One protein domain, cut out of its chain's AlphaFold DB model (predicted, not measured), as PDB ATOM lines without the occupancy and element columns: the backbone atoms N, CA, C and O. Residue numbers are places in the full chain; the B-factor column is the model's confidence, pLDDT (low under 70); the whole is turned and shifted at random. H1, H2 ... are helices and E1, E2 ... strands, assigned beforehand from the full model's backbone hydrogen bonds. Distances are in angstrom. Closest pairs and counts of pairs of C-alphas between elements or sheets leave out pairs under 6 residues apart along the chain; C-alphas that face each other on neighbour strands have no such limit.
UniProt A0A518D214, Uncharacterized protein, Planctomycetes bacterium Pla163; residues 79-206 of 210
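Overview. This is residues 79 to 206 of the 210 residues of an uncharacterized protein of Planctomycetes bacterium Pla163 (UniProt A0A518D214). One strongly twisted sheet of five strands runs through the middle of a compact domain, with H2 along one of its faces and H4 across the other. H1 packs on H2 and grazes the sheet, H5 grazes it with two residues, and the short H3 touches H4 away from the sheet. The printed part has 128 residues, with five named helices and five named strands in the order H1 E1 H2 E2 H3 H4 H5 E3 E4 E5; the class is mixed, helices and strands. The sheet has the order E2 E1 E3 E4 E5 and is mixed, with E2, E1 and E3 parallel and E3, E4 and E5 antiparallel. The radius of gyration of the C-alphas is 14.0 A, and the spans are 35 by 34 by 24 A, a rounded outline.

Arrangement. In the sheet, E1, residues 96 to 104, is the parallel neighbour of E3, residues 170 to 176, at 27 degrees; N 98 and O 170 are 2.8 A apart, within hydrogen-bond range. On the other side of E1 is the edge strand E2, residues 126 to 129, parallel to E1 at 35 degrees, with N 128 and O 97 at 2.8 A. E3 and E4, residues 186 to 191, form a hairpin, antiparallel at 155 degrees, with N 171 and O 188 at 2.9 A. E4 and E5, residues 194 to 199, form another, at 138 degrees, with N 196 and O 189 at 2.8 A; E5 is the other edge strand. E3, E4 and E5 make a meander, each strand the antiparallel neighbour of the one before. From edge to edge the strands' lines turn by 116 degrees. H2, residues 114 to 122, is on the sheet at a height over the sheet of 8.3 A, over E1 and along the strands, at 25 degrees to E1 on the local plane. E1, H2 and E2 form a strand-helix-strand unit, two parallel neighbour strands with a helix between, whose crossover is right-handed. The closest C-alphas of H2 and E2 are those of Thr 119 and Val 127, 5.4 A apart. H1, residues 79 to 90, touches H2 with residues 84 to 88 alone, at a steep tilt of 46 degrees, the same way; their closest C-alphas, Arg 88 and Leu 122, are 6.3 A apart. H1 only grazes the sheet, with residues 86 to 90. H4, residues 142 to 151, is on the opposite face from H2, at a height over the sheet of 8.7 A. It lies over E1 and, only just, with 3 C-alphas, over E3, and runs across the strands, at 80 degrees to E1 on the local plane. The closest C-alphas of E1 and H4 are those of Met 104 and Arg 150, 6.3 A apart. H3, residues 132 to 135, is not on the sheet but touches H4, where the closest C-alphas, Phe 134 and Trp 145, are 5.5 A apart. H5, residues 157 to 165, only grazes the sheet, with residues 163 to 164, and is apart from H4. In H1, H2, H4 and H5 every O i to N i+4 pair is within hydrogen-bond range; H3 is too short for such a pair.

Along the chain. H1 begins at C-alpha 79, (445.077, 221.869, 452.945), and is 16.8 A long from first to last C-alpha. E1 is the longest strand, 23.1 A, from C-alpha 96 at (439.317, 200.312, 456.783). E3 measures 18.4 A, E5 15.9 A, E4 15.6 A, H4 14.0 A, H5 12.5 A, H2 11.8 A, E2 10.1 A and H3 4.8 A. E5 ends at C-alpha 199, (453.903, 209.149, 451.317).

Size, cuts and confidence. The two C-alphas farthest apart, those of Leu 139 and Asp 192, are 38.8 A apart. The printed part has no cut and no long link. Residues 198 to 199 of E5 pair with residues 204 to 205, antiparallel. The mean pLDDT of the printed part is 86.6; residues 106 to 112 and 136 to 140 are under 70.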
ATOM      1  N   ASN A  79     444.171 222.929 452.500       81.88
ATOM      2  CA  ASN A  79     445.077 221.869 452.945       81.88
ATOM      3  C   ASN A  79     444.358 220.585 453.400       81.88
ATOM      4  O   ASN A  79     444.828 219.497 453.084       81.88
ATOM      5  N   PHE A  80     443.236 220.680 454.124       84.56
ATOM      6  CA  PHE A  80     442.473 219.504 454.569       84.56
ATOM      7  C   PHE A  80     441.865 218.758 453.388       84.56
ATOM      8  O   PHE A  80     442.034 217.545 453.252       84.56
ATOM      9  N   VAL A  81     441.210 219.504 452.496       84.62
ATOM     10  CA  VAL A  81     440.610 218.953 451.278       84.62
ATOM     11  C   VAL A  81     441.691 218.304 450.415       84.62
ATOM     12  O   VAL A  81     441.576 217.128 450.095       84.62
ATOM     13  N   ALA A  82     442.808 218.997 450.170       88.88
ATOM     14  CA  ALA A  82     443.924 218.455 449.400       88.88
ATOM     15  C   ALA A  82     444.483 217.154 449.997       88.88
ATOM     16  O   ALA A  82     444.721 216.197 449.262       88.88
ATOM     17  N   VAL A  83     444.670 217.080 451.321       91.06
ATOM     18  CA  VAL A  83     445.137 215.849 451.977       91.06
ATOM     19  C   VAL A  83     444.115 214.722 451.827       91.06
ATOM     20  O   VAL A  83     444.490 213.612 451.457       91.06
ATOM     21  N   THR A  84     442.833 214.984 452.088       91.69
ATOM     22  CA  THR A  84     441.787 213.953 451.964       91.69
ATOM     23  C   THR A  84     441.628 213.459 450.526       91.69
ATOM     24  O   THR A  84     441.522 212.252 450.321       91.69
ATOM     25  N   ASP A  85     441.734 214.338 449.528       92.00
ATOM     26  CA  ASP A  85     441.718 213.965 448.111       92.00
ATOM     27  C   ASP A  85     442.898 213.069 447.730       92.00
ATOM     28  O   ASP A  85     442.731 212.112 446.975       92.00
ATOM     29  N   GLN A  86     444.094 213.338 448.260       95.12
ATOM     30  CA  GLN A  86     445.242 212.459 448.033       95.12
ATOM     31  C   GLN A  86     445.064 211.106 448.720       95.12
ATOM     32  O   GLN A  86     445.280 210.070 448.096       95.12
ATOM     33  N   ILE A  87     444.590 211.089 449.967       95.44
ATOM     34  CA  ILE A  87     444.303 209.841 450.684       95.44
ATOM     35  C   ILE A  87     443.280 208.994 449.911       95.44
ATOM     36  O   ILE A  87     443.483 207.791 449.769       95.44
ATOM     37  N   ARG A  88     442.232 209.595 449.334       94.06
ATOM     38  CA  ARG A  88     441.237 208.876 448.512       94.06
ATOM     39  C   ARG A  88     441.811 208.249 447.242       94.06
ATOM     40  O   ARG A  88     441.277 207.252 446.773       94.06
ATOM     41  N   LYS A  89     442.878 208.815 446.675       94.69
ATOM     42  CA  LYS A  89     443.579 208.215 445.525       94.69
ATOM     43  C   LYS A  89     444.426 207.009 445.932       94.69
ATOM     44  O   LYS A  89     444.711 206.159 445.094       94.69
ATOM     45  N   ILE A  90     444.847 206.954 447.194       96.69
ATOM     46  CA  ILE A  90     445.688 205.885 447.747       96.69
ATOM     47  C   ILE A  90     444.828 204.731 448.256       96.69
ATOM     48  O   ILE A  90     445.170 203.569 448.049       96.69
ATOM     49  N   LEU A  91     443.729 205.051 448.941       96.31
ATOM     50  CA  LEU A  91     442.878 204.083 449.618       96.31
ATOM     51  C   LEU A  91     441.696 203.673 448.733       96.31
ATOM     52  O   LEU A  91     440.833 204.508 448.451       96.31
ATOM     53  N   PRO A  92     441.595 202.391 448.336       92.56
ATOM     54  CA  PRO A  92     440.436 201.902 447.605       92.56
ATOM     55  C   PRO A  92     439.124 202.078 448.391       92.56
ATOM     56  O   PRO A  92     439.132 202.044 449.629       92.56
ATOM     57  N   PRO A  93     437.973 202.186 447.704       94.12
ATOM     58  CA  PRO A  93     436.660 202.118 448.337       94.12
ATOM     59  C   PRO A  93     436.512 200.903 449.268       94.12
ATOM     60  O   PRO A  93     436.963 199.811 448.936       94.12
ATOM     61  N   GLY A  94     435.879 201.084 450.433       94.62
ATOM     62  CA  GLY A  94     435.657 200.007 451.409       94.62
ATOM     63  C   GLY A  94     436.856 199.676 452.306       94.62
ATOM     64  O   GLY A  94     436.721 198.875 453.231       94.62
ATOM     65  N   THR A  95     438.010 200.314 452.085       96.94
ATOM     66  CA  THR A  95     439.180 200.178 452.962       96.94
ATOM     67  C   THR A  95     438.844 200.616 454.383       96.94
ATOM     68  O   THR A  95     438.123 201.594 454.585       96.94
ATOM     69  N   LYS A  96     439.403 199.922 455.376       97.06
ATOM     70  CA  LYS A  96     439.317 200.312 456.783       97.06
ATOM     71  C   LYS A  96     440.614 200.984 457.218       97.06
ATOM     72  O   LYS A  96     441.697 200.453 456.979       97.06
ATOM     73  N   VAL A  97     440.501 202.136 457.865       96.75
ATOM     74  CA  VAL A  97     441.634 202.932 458.348       96.75
ATOM     75  C   VAL A  97     441.481 203.169 459.836       96.75
ATOM     76  O   VAL A  97     440.450 203.665 460.279       96.75
ATOM     77  N   PHE A  98     442.523 202.881 460.606       95.75
ATOM     78  CA  PHE A  98     442.599 203.283 462.003       95.75
ATOM     79  C   PHE A  98     443.190 204.686 462.132       95.75
ATOM     80  O   PHE A  98     444.295 204.953 461.668       95.75
ATOM     81  N   LEU A  99     442.476 205.588 462.792       92.75
ATOM     82  CA  LEU A  99     442.941 206.926 463.104       92.75
ATOM     83  C   LEU A  99     443.605 206.947 464.483       92.75
ATOM     84  O   LEU A  99     442.959 206.693 465.502       92.75
ATOM     85  N   GLN A 100     444.886 207.309 464.516       90.75
ATOM     86  CA  GLN A 100     445.669 207.428 465.738       90.75
ATOM     87  C   GLN A 100     446.158 208.871 465.938       90.75
ATOM     88  O   GLN A 100     446.995 209.347 465.165       90.75
ATOM     89  N   PRO A 101     445.735 209.559 467.006       87.12
ATOM     90  CA  PRO A 101     446.326 210.843 467.362       87.12
ATOM     91  C   PRO A 101     447.824 210.703 467.676       87.12
ATOM     92  O   PRO A 101     448.227 209.802 468.412       87.12
ATOM     93  N   THR A 102     448.668 211.572 467.114       85.75
ATOM     94  CA  THR A 102     450.123 211.595 467.383       85.75
ATOM     95  C   THR A 102     450.458 212.361 468.652       85.75
ATOM     96  O   THR A 102     451.316 211.940 469.426       85.75
ATOM     97  N   ARG A 103     449.777 213.487 468.846       82.25
ATOM     98  CA  ARG A 103     449.858 214.361 470.009       82.25
ATOM     99  C   ARG A 103     448.500 215.002 470.235       82.25
ATOM    100  O   ARG A 103     447.740 215.182 469.285       82.25
ATOM    101  N   MET A 104     448.209 215.346 471.480       81.12
ATOM    102  CA  MET A 104     446.983 216.040 471.860       81.12
ATOM    103  C   MET A 104     447.347 217.398 472.437       81.12
ATOM    104  O   MET A 104     448.297 217.489 473.218       81.12
ATOM    105  N   ALA A 105     446.577 218.431 472.092       72.44
ATOM    106  CA  ALA A 105     446.752 219.748 472.688       72.44
ATOM    107  C   ALA A 105     446.659 219.666 474.231       72.44
ATOM    108  O   ALA A 105     445.874 218.871 474.771       72.44
ATOM    109  N   PRO A 106     447.430 220.484 474.967       67.12
ATOM    110  CA  PRO A 106     447.369 220.519 476.428       67.12
ATOM    111  C   PRO A 106     446.031 221.069 476.941       67.12
ATOM    112  O   PRO A 106     445.577 220.679 478.013       67.12
ATOM    113  N   VAL A 107     445.376 221.927 476.158       65.88
ATOM    114  CA  VAL A 107     444.073 222.519 476.476       65.88
ATOM    115  C   VAL A 107     442.985 221.805 475.683       65.88
ATOM    116  O   VAL A 107     443.184 221.487 474.509       65.88
ATOM    117  N   ASP A 108     441.832 221.579 476.312       64.56
ATOM    118  CA  ASP A 108     440.656 221.008 475.659       64.56
ATOM    119  C   ASP A 108     440.134 221.948 474.579       64.56
ATOM    120  O   ASP A 108     439.287 222.813 474.797       64.56
ATOM    121  N   ASN A 109     440.650 221.768 473.370       61.47
ATOM    122  CA  ASN A 109     440.155 222.485 472.222       61.47
ATOM    123  C   ASN A 109     439.055 221.658 471.560       61.47
ATOM    124  O   ASN A 109     439.304 220.887 470.636       61.47
ATOM    125  N   GLN A 110     437.817 221.844 472.032       58.81
ATOM    126  CA  GLN A 110     436.616 221.213 471.468       58.81
ATOM    127  C   GLN A 110     436.426 221.480 469.970       58.81
ATOM    128  O   GLN A 110     435.573 220.844 469.343       58.81
ATOM    129  N   ARG A 111     437.179 222.434 469.398       59.34
ATOM    130  CA  ARG A 111     437.148 222.712 467.971       59.34
ATOM    131  C   ARG A 111     437.761 221.574 467.171       59.34
ATOM    132  O   ARG A 111     437.201 221.331 466.124       59.34
ATOM    133  N   ALA A 112     438.763 220.832 467.660       58.97
ATOM    134  CA  ALA A 112     439.534 219.807 466.929       58.97
ATOM    135  C   ALA A 112     438.758 218.518 466.542       58.97
ATOM    136  O   ALA A 112     439.219 217.396 466.734       58.97
ATOM    137  N   ARG A 113     437.563 218.646 465.960       72.06
ATOM    138  CA  ARG A 113     436.674 217.536 465.569       72.06
ATOM    139  C   ARG A 113     437.011 216.962 464.189       72.06
ATOM    140  O   ARG A 113     436.132 216.466 463.488       72.06
ATOM    141  N   TRP A 114     438.273 217.043 463.763       70.94
ATOM    142  CA  TRP A 114     438.686 216.731 462.385       70.94
ATOM    143  C   TRP A 114     438.446 215.268 462.036       70.94
ATOM    144  O   TRP A 114     438.114 214.963 460.899       70.94
ATOM    145  N   PHE A 115     438.509 214.373 463.023       75.12
ATOM    146  CA  PHE A 115     438.202 212.954 462.855       75.12
ATOM    147  C   PHE A 115     436.752 212.688 462.404       75.12
ATOM    148  O   PHE A 115     436.520 211.778 461.604       75.12
ATOM    149  N   LEU A 116     435.781 213.502 462.849       78.50
ATOM    150  CA  LEU A 116     434.393 213.404 462.379       78.50
ATOM    151  C   LEU A 116     434.311 213.770 460.898       78.50
ATOM    152  O   LEU A 116     433.675 213.071 460.110       78.50
ATOM    153  N   PHE A 117     435.014 214.834 460.509       80.62
ATOM    154  CA  PHE A 117     435.074 215.252 459.115       80.62
ATOM    155  C   PHE A 117     435.849 214.244 458.262       80.62
ATOM    156  O   PHE A 117     435.412 213.943 457.163       80.62
ATOM    157  N   LEU A 118     436.923 213.627 458.755       85.62
ATOM    158  CA  LEU A 118     437.646 212.594 458.003       85.62
ATOM    159  C   LEU A 118     436.742 211.436 457.585       85.62
ATOM    160  O   LEU A 118     436.808 211.009 456.437       85.62
ATOM    161  N   THR A 119     435.866 210.969 458.477       87.06
ATOM    162  CA  THR A 119     434.907 209.899 458.156       87.06
ATOM    163  C   THR A 119     434.000 210.300 456.992       87.06
ATOM    164  O   THR A 119     433.763 209.518 456.077       87.06
ATOM    165  N   TYR A 120     433.539 211.550 456.994       85.50
ATOM    166  CA  TYR A 120     432.711 212.093 455.926       85.50
ATOM    167  C   TYR A 120     433.479 212.261 454.605       85.50
ATOM    168  O   TYR A 120     433.007 211.837 453.555       85.50
ATOM    169  N   TYR A 121     434.675 212.853 454.642       86.56
ATOM    170  CA  TYR A 121     435.461 213.157 453.440       86.56
ATOM    171  C   TYR A 121     436.077 211.921 452.795       86.56
ATOM    172  O   TYR A 121     436.268 211.905 451.582       86.56
ATOM    173  N   LEU A 122     436.404 210.899 453.584       91.00
ATOM    174  CA  LEU A 122     437.011 209.676 453.077       91.00
ATOM    175  C   LEU A 122     435.977 208.632 452.646       91.00
ATOM    176  O   LEU A 122     436.374 207.626 452.065       91.00
ATOM    177  N   HIS A 123     434.675 208.857 452.858       89.00
ATOM    178  CA  HIS A 123     433.634 207.930 452.412       89.00
ATOM    179  C   HIS A 123     433.828 207.541 450.924       89.00
ATOM    180  O   HIS A 123     433.996 208.428 450.079       89.00
ATOM    181  N   PRO A 124     433.811 206.236 450.564       93.44
ATOM    182  CA  PRO A 124     433.349 205.081 451.352       93.44
ATOM    183  C   PRO A 124     434.434 204.338 452.163       93.44
ATOM    184  O   PRO A 124     434.228 203.191 452.557       93.44
ATOM    185  N   VAL A 125     435.603 204.936 452.405       95.38
ATOM    186  CA  VAL A 125     436.595 204.405 453.357       95.38
ATOM    187  C   VAL A 125     436.019 204.472 454.775       95.38
ATOM    188  O   VAL A 125     435.455 205.484 455.186       95.38
ATOM    189  N   GLN A 126     436.173 203.392 455.535       94.12
ATOM    190  CA  GLN A 126     435.692 203.284 456.909       94.12
ATOM    191  C   GLN A 126     436.783 203.744 457.877       94.12
ATOM    192  O   GLN A 126     437.853 203.137 457.953       94.12
ATOM    193  N   VAL A 127     436.518 204.810 458.631       92.75
ATOM    194  CA  VAL A 127     437.463 205.361 459.610       92.75
ATOM    195  C   VAL A 127     437.114 204.850 461.006       92.75
ATOM    196  O   VAL A 127     436.018 205.078 461.510       92.75
ATOM    197  N   PHE A 128     438.067 204.176 461.638       92.81
ATOM    198  CA  PHE A 128     437.973 203.661 463.000       92.81
ATOM    199  C   PHE A 128     438.807 204.530 463.932       92.81
ATOM    200  O   PHE A 128     439.921 204.919 463.602       92.81
ATOM    201  N   VAL A 129     438.291 204.802 465.123       90.56
ATOM    202  CA  VAL A 129     438.988 205.565 466.163       90.56
ATOM    203  C   VAL A 129     439.102 204.728 467.424       90.56
ATOM    204  O   VAL A 129     438.300 203.827 467.678       90.56
ATOM    205  N   ARG A 130     440.086 205.049 468.256       89.31
ATOM    206  CA  ARG A 130     440.208 204.456 469.583       89.31
ATOM    207  C   ARG A 130     439.168 205.058 470.523       89.31
ATOM    208  O   ARG A 130     438.928 206.266 470.481       89.31
ATOM    209  N   LYS A 131     438.586 204.219 471.385       88.44
ATOM    210  CA  LYS A 131     437.491 204.588 472.302       88.44
ATOM    211  C   LYS A 131     436.352 205.328 471.573       88.44
ATOM    212  O   LYS A 131     436.065 206.482 471.899       88.44
ATOM    213  N   PRO A 132     435.703 204.680 470.586       86.19
ATOM    214  CA  PRO A 132     434.662 205.311 469.781       86.19
ATOM    215  C   PRO A 132     433.505 205.857 470.620       86.19
ATOM    216  O   PRO A 132     432.907 206.847 470.227       86.19
ATOM    217  N   GLN A 133     433.237 205.306 471.807       84.69
ATOM    218  CA  GLN A 133     432.214 205.819 472.720       84.69
ATOM    219  C   GLN A 133     432.440 207.274 473.162       84.69
ATOM    220  O   GLN A 133     431.475 207.973 473.436       84.69
ATOM    221  N   PHE A 134     433.690 207.750 473.204       81.56
ATOM    222  CA  PHE A 134     433.988 209.151 473.525       81.56
ATOM    223  C   PHE A 134     433.971 210.046 472.278       81.56
ATOM    224  O   PHE A 134     433.908 211.269 472.389       81.56
ATOM    225  N   ALA A 135     434.027 209.432 471.095       71.00
ATOM    226  CA  ALA A 135     434.088 210.077 469.789       71.00
ATOM    227  C   ALA A 135     432.746 210.048 469.027       71.00
ATOM    228  O   ALA A 135     432.632 210.672 467.974       71.00
ATOM    229  N   ALA A 136     431.738 209.330 469.531       66.25
ATOM    230  CA  ALA A 136     430.453 209.115 468.872       66.25
ATOM    231  C   ALA A 136     429.338 210.014 469.434       66.25
ATOM    232  O   ALA A 136     429.285 210.301 470.628       66.25
ATOM    233  N   GLY A 137     428.401 210.404 468.561       59.62
ATOM    234  CA  GLY A 137     427.170 211.118 468.917       59.62
ATOM    235  C   GLY A 137     427.249 212.648 468.842       59.62
ATOM    236  O   GLY A 137     428.241 213.236 468.417       59.62
ATOM    237  N   THR A 138     426.162 213.305 469.251       58.00
ATOM    238  CA  THR A 138     426.052 214.775 469.336       58.00
ATOM    239  C   THR A 138     426.813 215.366 470.529       58.00
ATOM    240  O   THR A 138     427.091 216.564 470.543       58.00
ATOM    241  N   LEU A 139     427.191 214.526 471.500       57.81
ATOM    242  CA  LEU A 139     427.866 214.884 472.752       57.81
ATOM    243  C   LEU A 139     429.240 214.206 472.858       57.81
ATOM    244  O   LEU A 139     429.533 213.526 473.837       57.81
ATOM    245  N   VAL A 140     430.081 214.369 471.833       67.94
ATOM    246  CA  VAL A 140     431.484 213.920 471.864       67.94
ATOM    247  C   VAL A 140     432.152 214.409 473.153       67.94
ATOM    248  O   VAL A 140     432.341 215.616 473.334       67.94
ATOM    249  N   ASN A 141     432.539 213.481 474.036       82.25
ATOM    250  CA  ASN A 141     433.257 213.800 475.269       82.25
ATOM    251  C   ASN A 141     434.750 213.960 474.964       82.25
ATOM    252  O   ASN A 141     435.587 213.102 475.249       82.25
ATOM    253  N   TYR A 142     435.068 215.076 474.308       76.81
ATOM    254  CA  TYR A 142     436.409 215.341 473.796       76.81
ATOM    255  C   TYR A 142     437.433 215.482 474.926       76.81
ATOM    256  O   TYR A 142     438.578 215.079 474.762       76.81
ATOM    257  N   THR A 143     437.018 215.984 476.090       81.31
ATOM    258  CA  THR A 143     437.860 216.059 477.291       81.31
ATOM    259  C   THR A 143     438.351 214.675 477.709       81.31
ATOM    260  O   THR A 143     439.559 214.466 477.841       81.31
ATOM    261  N   GLU A 144     437.448 213.699 477.844       85.50
ATOM    262  CA  GLU A 144     437.825 212.322 478.187       85.50
ATOM    263  C   GLU A 144     438.624 211.649 477.072       85.50
ATOM    264  O   GLU A 144     439.626 210.984 477.344       85.50
ATOM    265  N   TRP A 145     438.240 211.861 475.809       85.12
ATOM    266  CA  TRP A 145     438.969 211.305 474.671       85.12
ATOM    267  C   TRP A 145     440.410 211.832 474.599       85.12
ATOM    268  O   TRP A 145     441.348 211.050 474.416       85.12
ATOM    269  N   ASN A 146     440.607 213.136 474.815       83.31
ATOM    270  CA  ASN A 146     441.920 213.775 474.868       83.31
ATOM    271  C   ASN A 146     442.734 213.285 476.057       83.31
ATOM    272  O   ASN A 146     443.900 212.929 475.893       83.31
ATOM    273  N   ALA A 147     442.135 213.262 477.251       86.31
ATOM    274  CA  ALA A 147     442.786 212.774 478.460       86.31
ATOM    275  C   ALA A 147     443.283 211.339 478.265       86.31
ATOM    276  O   ALA A 147     444.452 211.054 478.519       86.31
ATOM    277  N   TYR A 148     442.443 210.473 477.699       88.62
ATOM    278  CA  TYR A 148     442.801 209.096 477.394       88.62
ATOM    279  C   TYR A 148     444.001 208.999 476.437       88.62
ATOM    280  O   TYR A 148     444.957 208.281 476.722       88.62
ATOM    281  N   HIS A 149     444.007 209.747 475.330       87.31
ATOM    282  CA  HIS A 149     445.119 209.711 474.369       87.31
ATOM    283  C   HIS A 149     446.408 210.351 474.902       87.31
ATOM    284  O   HIS A 149     447.495 209.915 474.523       87.31
ATOM    285  N   ARG A 150     446.310 211.332 475.809       86.69
ATOM    286  CA  ARG A 150     447.468 211.880 476.535       86.69
ATOM    287  C   ARG A 150     448.079 210.845 477.475       86.69
ATOM    288  O   ARG A 150     449.294 210.680 477.481       86.69
ATOM    289  N   SER A 151     447.250 210.136 478.241       89.88
ATOM    290  CA  SER A 151     447.706 209.097 479.173       89.88
ATOM    291  C   SER A 151     448.222 207.848 478.460       89.88
ATOM    292  O   SER A 151     449.122 207.175 478.960       89.88
ATOM    293  N   TYR A 152     447.678 207.541 477.283       89.88
ATOM    294  CA  TYR A 152     447.982 206.326 476.536       89.88
ATOM    295  C   TYR A 152     448.332 206.652 475.078       89.88
ATOM    296  O   TYR A 152     447.564 206.335 474.176       89.88
ATOM    297  N   PRO A 153     449.503 207.241 474.787       85.31
ATOM    298  CA  PRO A 153     449.869 207.637 473.421       85.31
ATOM    299  C   PRO A 153     450.141 206.442 472.487       85.31
ATOM    300  O   PRO A 153     450.151 206.575 471.261       85.31
ATOM    301  N   ARG A 154     450.380 205.255 473.058       87.88
ATOM    302  CA  ARG A 154     450.644 204.013 472.326       87.88
ATOM    303  C   ARG A 154     449.427 203.090 472.362       87.88
ATOM    304  O   ARG A 154     448.651 203.105 473.321       87.88
ATOM    305  N   LEU A 155     449.302 202.281 471.312       88.44
ATOM    306  CA  LEU A 155     448.347 201.181 471.270       88.44
ATOM    307  C   LEU A 155     448.746 200.111 472.279       88.44
ATOM    308  O   LEU A 155     449.921 199.753 472.383       88.44
ATOM    309  N   PHE A 156     447.759 199.593 472.994       90.69
ATOM    310  CA  PHE A 156     447.948 198.395 473.793       90.69
ATOM    311  C   PHE A 156     447.981 197.147 472.896       90.69
ATOM    312  O   PHE A 156     447.379 197.156 471.819       90.69
ATOM    313  N   PRO A 157     448.612 196.043 473.342       92.00
ATOM    314  CA  PRO A 157     448.645 194.795 472.576       92.00
ATOM    315  C   PRO A 157     447.256 194.280 472.170       92.00
ATOM    316  O   PRO A 157     447.060 193.898 471.021       92.00
ATOM    317  N   TYR A 158     446.270 194.357 473.072       92.00
ATOM    318  CA  TYR A 158     444.895 193.930 472.783       92.00
ATOM    319  C   TYR A 158     444.210 194.800 471.717       92.00
ATOM    320  O   TYR A 158     443.348 194.327 470.985       92.00
ATOM    321  N   GLU A 159     444.595 196.072 471.593       92.25
ATOM    322  CA  GLU A 159     444.053 196.957 470.559       92.25
ATOM    323  C   GLU A 159     444.680 196.640 469.211       92.25
ATOM    324  O   GLU A 159     443.971 196.588 468.217       92.25
ATOM    325  N   ALA A 160     445.989 196.376 469.175       90.88
ATOM    326  CA  ALA A 160     446.652 195.915 467.959       90.88
ATOM    327  C   ALA A 160     446.035 194.603 467.446       90.88
ATOM    328  O   ALA A 160     445.802 194.472 466.245       90.88
ATOM    329  N   GLN A 161     445.706 193.676 468.352       92.62
ATOM    330  CA  GLN A 161     444.981 192.455 468.011       92.62
ATOM    331  C   GLN A 161     443.585 192.757 467.449       92.62
ATOM    332  O   GLN A 161     443.249 192.261 466.378       92.62
ATOM    333  N   ALA A 162     442.803 193.620 468.101       93.44
ATOM    334  CA  ALA A 162     441.477 194.000 467.609       93.44
ATOM    335  C   ALA A 162     441.531 194.659 466.216       93.44
ATOM    336  O   ALA A 162     440.674 194.408 465.372       93.44
ATOM    337  N   LEU A 163     442.552 195.481 465.940       94.25
ATOM    338  CA  LEU A 163     442.765 196.050 464.604       94.25
ATOM    339  C   LEU A 163     443.036 194.959 463.559       94.25
ATOM    340  O   LEU A 163     442.493 195.030 462.455       94.25
ATOM    341  N   ALA A 164     443.834 193.947 463.911       93.69
ATOM    342  CA  ALA A 164     444.115 192.809 463.041       93.69
ATOM    343  C   ALA A 164     442.856 191.960 462.782       93.69
ATOM    344  O   ALA A 164     442.564 191.646 461.632       93.69
ATOM    345  N   GLU A 165     442.066 191.665 463.818       95.75
ATOM    346  CA  GLU A 165     440.794 190.933 463.708       95.75
ATOM    347  C   GLU A 165     439.774 191.667 462.824       95.75
ATOM    348  O   GLU A 165     439.016 191.047 462.078       95.75
ATOM    349  N   LEU A 166     439.784 193.003 462.848       95.50
ATOM    350  CA  LEU A 166     438.948 193.829 461.980       95.50
ATOM    351  C   LEU A 166     439.469 193.928 460.536       95.50
ATOM    352  O   LEU A 166     438.769 194.501 459.692       95.50
ATOM    353  N   GLY A 167     440.656 193.396 460.234       95.81
ATOM    354  CA  GLY A 167     441.299 193.511 458.924       95.81
ATOM    355  C   GLY A 167     441.730 194.945 458.603       95.81
ATOM    356  O   GLY A 167     441.613 195.393 457.464       95.81
ATOM    357  N   ILE A 168     442.146 195.711 459.616       96.94
ATOM    358  CA  ILE A 168     442.599 197.090 459.429       96.94
ATOM    359  C   ILE A 168     444.085 197.090 459.072       96.94
ATOM    360  O   ILE A 168     444.956 196.969 459.932       96.94
ATOM    361  N   GLU A 169     444.367 197.280 457.787       96.56
ATOM    362  CA  GLU A 169     445.732 197.328 457.244       96.56
ATOM    363  C   GLU A 169     446.289 198.746 457.122       96.56
ATOM    364  O   GLU A 169     447.466 198.929 456.822       96.56
ATOM    365  N   TRP A 170     445.458 199.767 457.326       97.75
ATOM    366  CA  TRP A 170     445.848 201.160 457.160       97.75
ATOM    367  C   TRP A 170     445.700 201.927 458.455       97.75
ATOM    368  O   TRP A 170     444.735 201.761 459.202       97.75
ATOM    369  N   LYS A 171     446.652 202.821 458.697       96.00
ATOM    370  CA  LYS A 171     446.669 203.671 459.875       96.00
ATOM    371  C   LYS A 171     447.005 205.097 459.484       96.00
ATOM    372  O   LYS A 171     448.029 205.354 458.860       96.00
ATOM    373  N   LEU A 172     446.144 206.025 459.870       95.12
ATOM    374  CA  LEU A 172     446.329 207.452 459.674       95.12
ATOM    375  C   LEU A 172     446.723 208.076 461.009       95.12
ATOM    376  O   LEU A 172     445.998 207.970 461.995       95.12
ATOM    377  N   ARG A 173     447.884 208.719 461.050       91.94
ATOM    378  CA  ARG A 173     448.400 209.409 462.226       91.94
ATOM    379  C   ARG A 173     448.340 210.908 462.000       91.94
ATOM    380  O   ARG A 173     448.820 211.379 460.973       91.94
ATOM    381  N   MET A 174     447.769 211.645 462.945       87.56
ATOM    382  CA  MET A 174     447.618 213.097 462.828       87.56
ATOM    383  C   MET A 174     447.616 213.795 464.195       87.56
ATOM    384  O   MET A 174     447.257 213.154 465.189       87.56
ATOM    385  N   PRO A 175     447.969 215.089 464.277       83.75
ATOM    386  CA  PRO A 175     447.842 215.854 465.513       83.75
ATOM    387  C   PRO A 175     446.366 216.077 465.880       83.75
ATOM    388  O   PRO A 175     445.540 216.409 465.032       83.75
ATOM    389  N   GLY A 176     446.036 215.920 467.163       77.19
ATOM    390  CA  GLY A 176     444.724 216.219 467.750       77.19
ATOM    391  C   GLY A 176     444.587 217.680 468.183       77.19
ATOM    392  O   GLY A 176     444.062 217.966 469.260       77.19
ATOM    393  N   GLU A 177     445.127 218.599 467.384       76.88
ATOM    394  CA  GLU A 177     445.151 220.039 467.649       76.88
ATOM    395  C   GLU A 177     444.123 220.782 466.791       76.88
ATOM    396  O   GLU A 177     443.503 220.231 465.881       76.88
ATOM    397  N   TRP A 178     443.905 222.060 467.099       73.06
ATOM    398  CA  TRP A 178     442.935 222.881 466.377       73.06
ATOM    399  C   TRP A 178     443.410 223.297 464.984       73.06
ATOM    400  O   TRP A 178     442.589 223.578 464.118       73.06
ATOM    401  N   GLU A 179     444.716 223.339 464.744       74.81
ATOM    402  CA  GLU A 179     445.232 223.552 463.399       74.81
ATOM    403  C   GLU A 179     445.378 222.214 462.699       74.81
ATOM    404  O   GLU A 179     445.973 221.269 463.220       74.81
ATOM    405  N   PHE A 180     444.843 222.137 461.486       77.69
ATOM    406  CA  PHE A 180     445.153 221.034 460.602       77.69
ATOM    407  C   PHE A 180     446.511 221.283 459.940       77.69
ATOM    408  O   PHE A 180     446.633 222.099 459.023       77.69
ATOM    409  N   LEU A 181     447.530 220.568 460.413       82.25
ATOM    410  CA  LEU A 181     448.902 220.658 459.922       82.25
ATOM    411  C   LEU A 181     449.177 219.511 458.945       82.25
ATOM    412  O   LEU A 181     449.446 218.382 459.351       82.25
ATOM    413  N   SER A 182     449.094 219.787 457.641       84.00
ATOM    414  CA  SER A 182     449.230 218.763 456.589       84.00
ATOM    415  C   SER A 182     450.592 218.057 456.582       84.00
ATOM    416  O   SER A 182     450.691 216.904 456.171       84.00
ATOM    417  N   ASN A 183     451.640 218.726 457.064       86.88
ATOM    418  CA  ASN A 183     452.993 218.189 457.211       86.88
ATOM    419  C   ASN A 183     453.147 217.206 458.387       86.88
ATOM    420  O   ASN A 183     454.149 216.495 458.447       86.88
ATOM    421  N   GLU A 184     452.173 217.138 459.294       87.81
ATOM    422  CA  GLU A 184     452.173 216.232 460.450       87.81
ATOM    423  C   GLU A 184     451.211 215.046 460.278       87.81
ATOM    424  O   GLU A 184     450.823 214.387 461.248       87.81
ATOM    425  N   ILE A 185     450.811 214.769 459.037       90.00
ATOM    426  CA  ILE A 185     449.918 213.664 458.703       90.00
ATOM    427  C   ILE A 185     450.736 212.539 458.099       90.00
ATOM    428  O   ILE A 185     451.428 212.710 457.093       90.00
ATOM    429  N   TYR A 186     450.630 211.371 458.716       93.75
ATOM    430  CA  TYR A 186     451.361 210.184 458.306       93.75
ATOM    431  C   TYR A 186     450.369 209.075 458.010       93.75
ATOM    432  O   TYR A 186     449.603 208.664 458.879       93.75
ATOM    433  N   LEU A 187     450.391 208.586 456.777       96.81
ATOM    434  CA  LEU A 187     449.706 207.361 456.414       96.81
ATOM    435  C   LEU A 187     450.694 206.210 456.587       96.81
ATOM    436  O   LEU A 187     451.850 206.317 456.193       96.81
ATOM    437  N   GLU A 188     450.266 205.123 457.207       96.81
ATOM    438  CA  GLU A 188     451.054 203.910 457.389       96.81
ATOM    439  C   GLU A 188     450.228 202.717 456.891       96.81
ATOM    440  O   GLU A 188     449.011 202.670 457.093       96.81
ATOM    441  N   ARG A 189     450.887 201.752 456.246       96.50
ATOM    442  CA  ARG A 189     450.286 200.491 455.800       96.50
ATOM    443  C   ARG A 189     450.956 199.320 456.505       96.50
ATOM    444  O   ARG A 189     452.176 199.314 456.655       96.50
ATOM    445  N   LEU A 190     450.171 198.339 456.923       94.81
ATOM    446  CA  LEU A 190     450.663 197.084 457.465       94.81
ATOM    447  C   LEU A 190     451.155 196.196 456.313       94.81
ATOM    448  O   LEU A 190     450.380 195.839 455.429       94.81
ATOM    449  N   ILE A 191     452.446 195.873 456.308       94.44
ATOM    450  CA  ILE A 191     453.098 194.997 455.326       94.44
ATOM    451  C   ILE A 191     453.968 194.022 456.116       94.44
ATOM    452  O   ILE A 191     454.807 194.455 456.903       94.44
ATOM    453  N   ASP A 192     453.733 192.719 455.956       93.25
ATOM    454  CA  ASP A 192     454.477 191.654 456.647       93.25
ATOM    455  C   ASP A 192     454.579 191.874 458.168       93.25
ATOM    456  O   ASP A 192     455.646 191.773 458.777       93.25
ATOM    457  N   GLY A 193     453.463 192.274 458.788       90.19
ATOM    458  CA  GLY A 193     453.376 192.555 460.227       90.19
ATOM    459  C   GLY A 193     454.012 193.876 460.680       90.19
ATOM    460  O   GLY A 193     453.971 194.196 461.866       90.19
ATOM    461  N   ASN A 194     454.560 194.673 459.761       92.75
ATOM    462  CA  ASN A 194     455.236 195.930 460.064       92.75
ATOM    463  C   ASN A 194     454.471 197.135 459.509       92.75
ATOM    464  O   ASN A 194     454.011 197.136 458.370       92.75
ATOM    465  N   TRP A 195     454.363 198.200 460.307       93.50
ATOM    466  CA  TRP A 195     453.806 199.472 459.843       93.50
ATOM    467  C   TRP A 195     454.844 200.223 459.006       93.50
ATOM    468  O   TRP A 195     455.845 200.716 459.530       93.50
ATOM    469  N   VAL A 196     454.592 200.323 457.703       95.75
ATOM    470  CA  VAL A 196     455.438 201.028 456.739       95.75
ATOM    471  C   VAL A 196     454.826 202.389 456.439       95.75
ATOM    472  O   VAL A 196     453.662 202.486 456.050       95.75
ATOM    473  N   ALA A 197     455.610 203.452 456.609       96.00
ATOM    474  CA  ALA A 197     455.177 204.803 456.277       96.00
ATOM    475  C   ALA A 197     454.910 204.935 454.771       96.00
ATOM    476  O   ALA A 197     455.706 204.493 453.945       96.00
ATOM    477  N   TRP A 198     453.807 205.583 454.423       96.12
ATOM    478  CA  TRP A 198     453.343 205.824 453.066       96.12
ATOM    479  C   TRP A 198     453.300 207.325 452.805       96.12
ATOM    480  O   TRP A 198     452.759 208.103 453.594       96.12
ATOM    481  N   ASP A 199     453.902 207.752 451.705       94.81
ATOM    482  CA  ASP A 199     453.903 209.149 451.317       94.81
ATOM    483  C   ASP A 199     452.597 209.505 450.599       94.81
ATOM    484  O   ASP A 199     452.283 208.956 449.542       94.81
ATOM    485  N   ILE A 200     451.839 210.432 451.187       94.50
ATOM    486  CA  ILE A 200     450.510 210.823 450.700       94.50
ATOM    487  C   ILE A 200     450.589 211.545 449.345       94.50
ATOM    488  O   ILE A 200     449.661 211.470 448.549       94.50
ATOM    489  N   TRP A 201     451.697 212.220 449.048       93.38
ATOM    490  CA  TRP A 201     451.825 213.051 447.849       93.38
ATOM    491  C   TRP A 201     452.369 212.274 446.652       93.38
ATOM    492  O   TRP A 201     452.007 212.555 445.514       93.38
ATOM    493  N   THR A 202     453.233 211.290 446.905       93.12
ATOM    494  CA  THR A 202     453.859 210.468 445.856       93.12
ATOM    495  C   THR A 202     453.235 209.082 445.706       93.12
ATOM    496  O   THR A 202     453.556 208.385 444.745       93.12
ATOM    497  N   ASN A 203     452.342 208.687 446.623       93.19
ATOM    498  CA  ASN A 203     451.710 207.366 446.680       93.19
ATOM    499  C   ASN A 203     452.736 206.215 446.666       93.19
ATOM    500  O   ASN A 203     452.635 205.267 445.884       93.19
ATOM    501  N   ARG A 204     453.778 206.322 447.499       92.25
ATOM    502  CA  ARG A 204     454.853 205.323 447.599       92.25
ATOM    503  C   ARG A 204     455.254 205.076 449.054       92.25
ATOM    504  O   ARG A 204     455.138 205.991 449.875       92.25
ATOM    505  N   PRO A 205     455.791 203.887 449.383       93.19
ATOM    506  CA  PRO A 205     456.452 203.666 450.664       93.19
ATOM    507  C   PRO A 205     457.570 204.693 450.890       93.19
ATOM    508  O   PRO A 205     458.412 204.913 450.017       93.19
ATOM    509  N   ARG A 206     457.610 205.309 452.075       89.06
ATOM    510  CA  ARG A 206     458.736 206.143 452.500       89.06
ATOM    511  C   ARG A 206     459.892 205.240 452.896       89.06
ATOM    512  O   ARG A 206     459.856 204.583 453.935       89.06
TER     513      ARG A 206